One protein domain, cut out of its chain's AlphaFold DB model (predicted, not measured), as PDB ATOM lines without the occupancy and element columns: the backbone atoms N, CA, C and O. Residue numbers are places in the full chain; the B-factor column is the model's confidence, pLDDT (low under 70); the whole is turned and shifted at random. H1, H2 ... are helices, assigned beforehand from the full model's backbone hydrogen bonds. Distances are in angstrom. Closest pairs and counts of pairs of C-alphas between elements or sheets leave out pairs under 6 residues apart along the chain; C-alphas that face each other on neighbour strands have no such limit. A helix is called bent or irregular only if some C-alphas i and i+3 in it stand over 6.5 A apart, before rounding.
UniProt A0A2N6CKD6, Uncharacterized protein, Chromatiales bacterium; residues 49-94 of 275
ATOM      1  N   LEU A  49     -13.320 -12.915 -33.853       92.44
ATOM      2  CA  LEU A  49     -13.565 -13.760 -35.026       92.44
ATOM      3  C   LEU A  49     -13.789 -15.212 -34.599       92.44
ATOM      4  O   LEU A  49     -14.766 -15.825 -35.010       92.44
ATOM      5  N   GLU A  50     -12.908 -15.720 -33.744       90.19
ATOM      6  CA  GLU A  50     -13.002 -17.050 -33.143       90.19
ATOM      7  C   GLU A  50     -14.291 -17.204 -32.329       90.19
ATOM      8  O   GLU A  50     -15.013 -18.188 -32.487       90.19
ATOM      9  N   TYR A  51     -14.650 -16.171 -31.559       92.69
ATOM     10  CA  TYR A  51     -15.918 -16.129 -30.841       92.69
ATOM     11  C   TYR A  51     -17.115 -16.268 -31.791       92.69
ATOM     12  O   TYR A  51     -17.987 -17.103 -31.573       92.69
ATOM     13  N   ARG A  52     -17.157 -15.476 -32.874       93.06
ATOM     14  CA  ARG A  52     -18.257 -15.512 -33.853       93.06
ATOM     15  C   ARG A  52     -18.333 -16.829 -34.619       93.06
ATOM     16  O   ARG A  52     -19.435 -17.279 -34.904       93.06
ATOM     17  N   GLN A  53     -17.197 -17.444 -34.939       92.94
ATOM     18  CA  GLN A  53     -17.159 -18.744 -35.613       92.94
ATOM     19  C   GLN A  53     -17.779 -19.842 -34.748       92.94
ATOM     20  O   GLN A  53     -18.658 -20.563 -35.212       92.94
ATOM     21  N   ILE A  54     -17.358 -19.935 -33.486       91.12
ATOM     22  CA  ILE A  54     -17.854 -20.963 -32.565       91.12
ATOM     23  C   ILE A  54     -19.300 -20.673 -32.151       91.12
ATOM     24  O   ILE A  54     -20.131 -21.572 -32.208       91.12
ATOM     25  N   CYS A  55     -19.643 -19.418 -31.840       91.56
ATOM     26  CA  CYS A  55     -21.020 -19.020 -31.529       91.56
ATOM     27  C   CYS A  55     -21.972 -19.283 -32.708       91.56
ATOM     28  O   CYS A  55     -23.079 -19.761 -32.493       91.56
ATOM     29  N   GLY A  56     -21.524 -19.044 -33.948       90.00
ATOM     30  CA  GLY A  56     -22.274 -19.343 -35.169       90.00
ATOM     31  C   GLY A  56     -22.608 -20.827 -35.352       90.00
ATOM     32  O   GLY A  56     -23.667 -21.147 -35.885       90.00
ATOM     33  N   ALA A  57     -21.722 -21.722 -34.906       89.00
ATOM     34  CA  ALA A  57     -21.921 -23.168 -34.972       89.00
ATOM     35  C   ALA A  57     -22.725 -23.710 -33.776       89.00
ATOM     36  O   ALA A  57     -23.597 -24.558 -33.949       89.00
ATOM     37  N   GLU A  58     -22.452 -23.210 -32.569       89.25
ATOM     38  CA  GLU A  58     -23.113 -23.609 -31.327       89.25
ATOM     39  C   GLU A  58     -23.486 -22.361 -30.494       89.25
ATOM     40  O   GLU A  58     -22.698 -21.890 -29.668       89.25
ATOM     41  N   PRO A  59     -24.711 -21.813 -30.647       87.31
ATOM     42  CA  PRO A  59     -25.126 -20.569 -29.976       87.31
ATOM     43  C   PRO A  59     -25.158 -20.658 -28.440       87.31
ATOM     44  O   PRO A  59     -25.131 -19.641 -27.739       87.31
ATOM     45  N   ASN A  60     -25.224 -21.886 -27.916       86.44
ATOM     46  CA  ASN A  60     -25.266 -22.201 -26.490       86.44
ATOM     47  C   ASN A  60     -23.950 -22.813 -25.976       86.44
ATOM     48  O   ASN A  60     -23.976 -23.525 -24.972       86.44
ATOM     49  N   HIS A  61     -22.822 -22.553 -26.649       87.38
ATOM     50  CA  HIS A  61     -21.504 -23.036 -26.235       87.38
ATOM     51  C   HIS A  61     -21.166 -22.594 -24.798       87.38
ATOM     52  O   HIS A  61     -21.317 -21.423 -24.447       87.38
ATOM     53  N   ARG A  62     -20.728 -23.531 -23.945       80.69
ATOM     54  CA  ARG A  62     -20.549 -23.326 -22.491       80.69
ATOM     55  C   ARG A  62     -19.086 -23.379 -22.058       80.69
ATOM     56  O   ARG A  62     -18.727 -24.168 -21.188       80.69
ATOM     57  N   ASP A  63     -18.259 -22.534 -22.657       88.19
ATOM     58  CA  ASP A  63     -16.853 -22.395 -22.281       88.19
ATOM     59  C   ASP A  63     -16.599 -21.125 -21.444       88.19
ATOM     60  O   ASP A  63     -17.182 -20.063 -21.682       88.19
ATOM     61  N   ALA A  64     -15.718 -21.232 -20.446       84.25
ATOM     62  CA  ALA A  64     -15.427 -20.142 -19.516       84.25
ATOM     63  C   ALA A  64     -14.714 -18.955 -20.190       84.25
ATOM     64  O   ALA A  64     -14.976 -17.805 -19.836       84.25
ATOM     65  N   ALA A  65     -13.851 -19.205 -21.181       82.69
ATOM     66  CA  ALA A  65     -13.185 -18.141 -21.927       82.69
ATOM     67  C   ALA A  65     -14.150 -17.400 -22.868       82.69
ATOM     68  O   ALA A  65     -14.002 -16.198 -23.095       82.69
ATOM     69  N   PHE A  66     -15.168 -18.098 -23.374       86.94
ATOM     70  CA  PHE A  66     -16.238 -17.517 -24.186       86.94
ATOM     71  C   PHE A  66     -17.165 -16.624 -23.367       86.94
ATOM     72  O   PHE A  66     -17.466 -15.508 -23.791       86.94
ATOM     73  N   ALA A  67     -17.566 -17.080 -22.178       86.75
ATOM     74  CA  ALA A  67     -18.380 -16.287 -21.260       86.75
ATOM     75  C   ALA A  67     -17.675 -14.979 -20.861       86.75
ATOM     76  O   ALA A  67     -18.297 -13.915 -20.850       86.75
ATOM     77  N   GLU A  68     -16.363 -15.038 -20.608       86.62
ATOM     78  CA  GLU A  68     -15.558 -13.851 -20.310       86.62
ATOM     79  C   GLU A  68     -15.493 -12.891 -21.511       86.62
ATOM     80  O   GLU A  68     -15.701 -11.686 -21.366       86.62
ATOM     81  N   HIS A  69     -15.281 -13.411 -22.725       90.06
ATOM     82  CA  HIS A  69     -15.268 -12.590 -23.938       90.06
ATOM     83  C   HIS A  69     -16.626 -11.910 -24.201       90.06
ATOM     84  O   HIS A  69     -16.677 -10.725 -24.539       90.06
ATOM     85  N   GLU A  70     -17.740 -12.622 -24.013       89.31
ATOM     86  CA  GLU A  70     -19.101 -12.080 -24.159       89.31
ATOM     87  C   GLU A  70     -19.394 -10.968 -23.129       89.31
ATOM     88  O   GLU A  70     -20.015  -9.939 -23.446       89.31
ATOM     89  N   ALA A  71     -18.893 -11.129 -21.899       88.00
ATOM     90  CA  ALA A  71     -18.989 -10.126 -20.840       88.00
ATOM     91  C   ALA A  71     -18.186  -8.851 -21.156       88.00
ATOM     92  O   ALA A  71     -18.595  -7.753 -20.765       88.00
ATOM     93  N   GLN A  72     -17.102  -8.967 -21.923       88.06
ATOM     94  CA  GLN A  72     -16.218  -7.848 -22.252       88.06
ATOM     95  C   GLN A  72     -16.518  -7.187 -23.612       88.06
ATOM     96  O   GLN A  72     -16.216  -6.006 -23.791       88.06
ATOM     97  N   CYS A  73     -17.146  -7.887 -24.564       90.69
ATOM     98  CA  CYS A  73     -17.436  -7.366 -25.904       90.69
ATOM     99  C   CYS A  73     -18.947  -7.212 -26.167       90.69
ATOM    100  O   CYS A  73     -19.663  -8.185 -26.406       90.69
ATOM    101  N   SER A  74     -19.437  -5.967 -26.207       89.56
ATOM    102  CA  SER A  74     -20.854  -5.664 -26.479       89.56
ATOM    103  C   SER A  74     -21.324  -6.127 -27.866       89.56
ATOM    104  O   SER A  74     -22.442  -6.617 -28.000       89.56
ATOM    105  N   GLY A  75     -20.470  -6.033 -28.892       90.12
ATOM    106  CA  GLY A  75     -20.800  -6.460 -30.258       90.12
ATOM    107  C   GLY A  75     -20.930  -7.980 -30.414       90.12
ATOM    108  O   GLY A  75     -21.789  -8.450 -31.155       90.12
ATOM    109  N   CYS A  76     -20.105  -8.755 -29.707       92.31
ATOM    110  CA  CYS A  76     -20.220 -10.216 -29.662       92.31
ATOM    111  C   CYS A  76     -21.431 -10.668 -28.834       92.31
ATOM    112  O   CYS A  76     -22.086 -11.638 -29.205       92.31
ATOM    113  N   ARG A  77     -21.782  -9.929 -27.775       93.44
ATOM    114  CA  ARG A  77     -22.995 -10.166 -26.977       93.44
ATOM    115  C   ARG A  77     -24.279  -9.919 -27.762       93.44
ATOM    116  O   ARG A  77     -25.185 -10.742 -27.714       93.44
ATOM    117  N   ALA A  78     -24.352  -8.814 -28.508       92.94
ATOM    118  CA  ALA A  78     -25.494  -8.530 -29.377       92.94
ATOM    119  C   ALA A  78     -25.680  -9.639 -30.427       92.94
ATOM    120  O   ALA A  78     -26.762 -10.207 -30.533       92.94
ATOM    121  N   TYR A  79     -24.591 -10.023 -31.103       92.69
ATOM    122  CA  TYR A  79     -24.585 -11.127 -32.064       92.69
ATOM    123  C   TYR A  79     -25.054 -12.460 -31.451       92.69
ATOM    124  O   TYR A  79     -25.892 -13.149 -32.028       92.69
ATOM    125  N   ALA A  80     -24.553 -12.815 -30.263       93.38
ATOM    126  CA  ALA A  80     -24.942 -14.047 -29.581       93.38
ATOM    127  C   ALA A  80     -26.427 -14.049 -29.181       93.38
ATOM    128  O   ALA A  80     -27.097 -15.072 -29.307       93.38
ATOM    129  N   ASN A  81     -26.963 -12.907 -28.742       94.50
ATOM    130  CA  ASN A  81     -28.380 -12.771 -28.407       94.50
ATOM    131  C   ASN A  81     -29.286 -12.947 -29.633       94.50
ATOM    132  O   ASN A  81     -30.241 -13.716 -29.558       94.50
ATOM    133  N   GLU A  82     -28.961 -12.304 -30.760       94.06
ATOM    134  CA  GLU A  82     -29.706 -12.460 -32.021       94.06
ATOM    135  C   GLU A  82     -29.745 -13.926 -32.473       94.06
ATOM    136  O   GLU A  82     -30.787 -14.448 -32.881       94.06
ATOM    137  N   LEU A  83     -28.609 -14.617 -32.359       94.25
ATOM    138  CA  LEU A  83     -28.493 -16.006 -32.777       94.25
ATOM    139  C   LEU A  83     -29.257 -16.964 -31.850       94.25
ATOM    140  O   LEU A  83     -29.934 -17.871 -32.334       94.25
ATOM    141  N   ARG A  84     -29.215 -16.743 -30.529       94.12
ATOM    142  CA  ARG A  84     -30.008 -17.513 -29.551       94.12
ATOM    143  C   ARG A  84     -31.510 -17.272 -29.712       94.12
ATOM    144  O   ARG A  84     -32.293 -18.204 -29.539       94.12
ATOM    145  N   GLU A  85     -31.925 -16.058 -30.071       94.69
ATOM    146  CA  GLU A  85     -33.327 -15.746 -30.368       94.69
ATOM    147  C   GLU A  85     -33.816 -16.492 -31.620       94.69
ATOM    148  O   GLU A  85     -34.906 -17.069 -31.622       94.69
ATOM    149  N   LEU A  86     -33.008 -16.518 -32.686       93.31
ATOM    150  CA  LEU A  86     -33.306 -17.295 -33.890       93.31
ATOM    151  C   LEU A  86     -33.415 -18.796 -33.586       93.31
ATOM    152  O   LEU A  86     -34.405 -19.424 -33.954       93.31
ATOM    153  N   ASP A  87     -32.428 -19.353 -32.886       93.31
ATOM    154  CA  ASP A  87     -32.400 -20.755 -32.452       93.31
ATOM    155  C   ASP A  87     -33.630 -21.105 -31.589       93.31
ATOM    156  O   ASP A  87     -34.274 -22.135 -31.794       93.31
ATOM    157  N   GLY A  88     -34.041 -20.205 -30.691       91.50
ATOM    158  CA  GLY A  88     -35.272 -20.334 -29.908       91.50
ATOM    159  C   GLY A  88     -36.536 -20.402 -30.771       91.50
ATOM    160  O   GLY A  88     -37.376 -21.278 -30.557       91.50
ATOM    161  N   ARG A  89     -36.654 -19.538 -31.789       92.06
ATOM    162  CA  ARG A  89     -37.779 -19.564 -32.742       92.06
ATOM    163  C   ARG A  89     -37.816 -20.854 -33.559       92.06
ATOM    164  O   ARG A  89     -38.893 -21.409 -33.760       92.06
ATOM    165  N   ILE A  90     -36.656 -21.356 -33.985       89.38
ATOM    166  CA  ILE A  90     -36.550 -22.637 -34.696       89.38
ATOM    167  C   ILE A  90     -37.006 -23.785 -33.789       89.38
ATOM    168  O   ILE A  90     -37.852 -24.579 -34.195       89.38
ATOM    169  N   ARG A  91     -36.516 -23.848 -32.542       87.75
ATOM    170  CA  ARG A  91     -36.955 -24.873 -31.578       87.75
ATOM    171  C   ARG A  91     -38.459 -24.823 -31.338       87.75
ATOM    172  O   ARG A  91     -39.096 -25.869 -31.312       87.75
ATOM    173  N   GLN A  92     -39.028 -23.629 -31.196       87.00
ATOM    174  CA  GLN A  92     -40.465 -23.463 -31.000       87.00
ATOM    175  C   GLN A  92     -41.276 -23.942 -32.211       87.00
ATOM    176  O   GLN A  92     -42.287 -24.609 -32.027       87.00
ATOM    177  N   ALA A  93     -40.821 -23.662 -33.435       86.50
ATOM    178  CA  ALA A  93     -41.475 -24.139 -34.654       86.50
ATOM    179  C   ALA A  93     -41.435 -25.672 -34.797       86.50
ATOM    180  O   ALA A  93     -42.332 -26.259 -35.398       86.50
ATOM    181  N   LEU A  94     -40.411 -26.320 -34.233       87.88
ATOM    182  CA  LEU A  94     -40.271 -27.779 -34.218       87.88
ATOM    183  C   LEU A  94     -41.069 -28.457 -33.094       87.88
ATOM    184  O   LEU A  94     -41.294 -29.666 -33.159       87.88
TER     185      LEU A  94
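What this domain is: This is residues 49 to 94 of the 275 residues of an uncharacterized protein of Chromatiales bacterium (UniProt A0A2N6CKD6). One long helix, H3, makes the length of this small domain; the short helix H1 lies side by side with residues 76 to 83 of H3, running nearly parallel to it, and a second short helix, H2, meets H3 in a corner near the beginning of H3. The last part of H3, residues 88 to 94, sticks out beyond the rest. The 46 printed residues hold three named helices, in the order H1, H2, H3 along the chain, and no named strand, and the class is all helix. The whole is compact, with a radius of gyration of the C-alphas of 10.8 A, yet elongated in outline, spanning 32 by 17 by 16 A.

How they stand to each other: H1, residues 49 to 57, and H2, residues 64 to 72, are close but not clearly touching; their closest C-alphas, those of Tyr 51 and Phe 66, are 6.8 A apart. Their lines stand at a steep tilt of 67 degrees, and they run opposite ways. H3, residues 74 to 94, touches H1 with its residues 76 to 83 alone; the closest C-alphas, those of Cys 55 and Ala 80, are 6.6 A apart. H1 and H3 run the same way at a shallow tilt of 8 degrees. H2 and H3 touch only at the corner by their link, and H3 does so with residues 76 to 77 alone. The closest C-alphas of H2 and H3 are those of Glu 70 and Arg 77, 5.2 A apart. These two helices run opposite ways at a steep tilt of 64 degrees. In H1, H2 and H3 every pair of O i and N i+4 is within hydrogen-bond range.

Where its parts are: H1 begins with C-alpha 49 of Leu 49 at (-13.565, -13.760, -35.026) and runs to Ala 57, 12.6 A from first to last C-alpha. H2 runs from Ala 64, its C-alpha at (-15.427, -20.142, -19.516), to Gln 72, also 12.6 A. H3 runs from Ser 74 to Leu 94, with 21 residues the longest helix, and measures 30.4 A; its last C-alpha, 94, is at (-40.271, -27.779, -34.218). None of the three helices is bent or irregular.

The domain as a whole: The two C-alphas farthest apart are those of Gln 72 and Leu 94, at 33.5 A, while the first and last printed C-alphas, those of Leu 49 and Leu 94, are 30.2 A apart. The printed part has no cut. The link from H1 to H2, with 6 residues between them, is short, and the link from H2 to H3, with 1 residue between them, is tight. The mean pLDDT of the printed part is 90.0, and no printed residue is under 70.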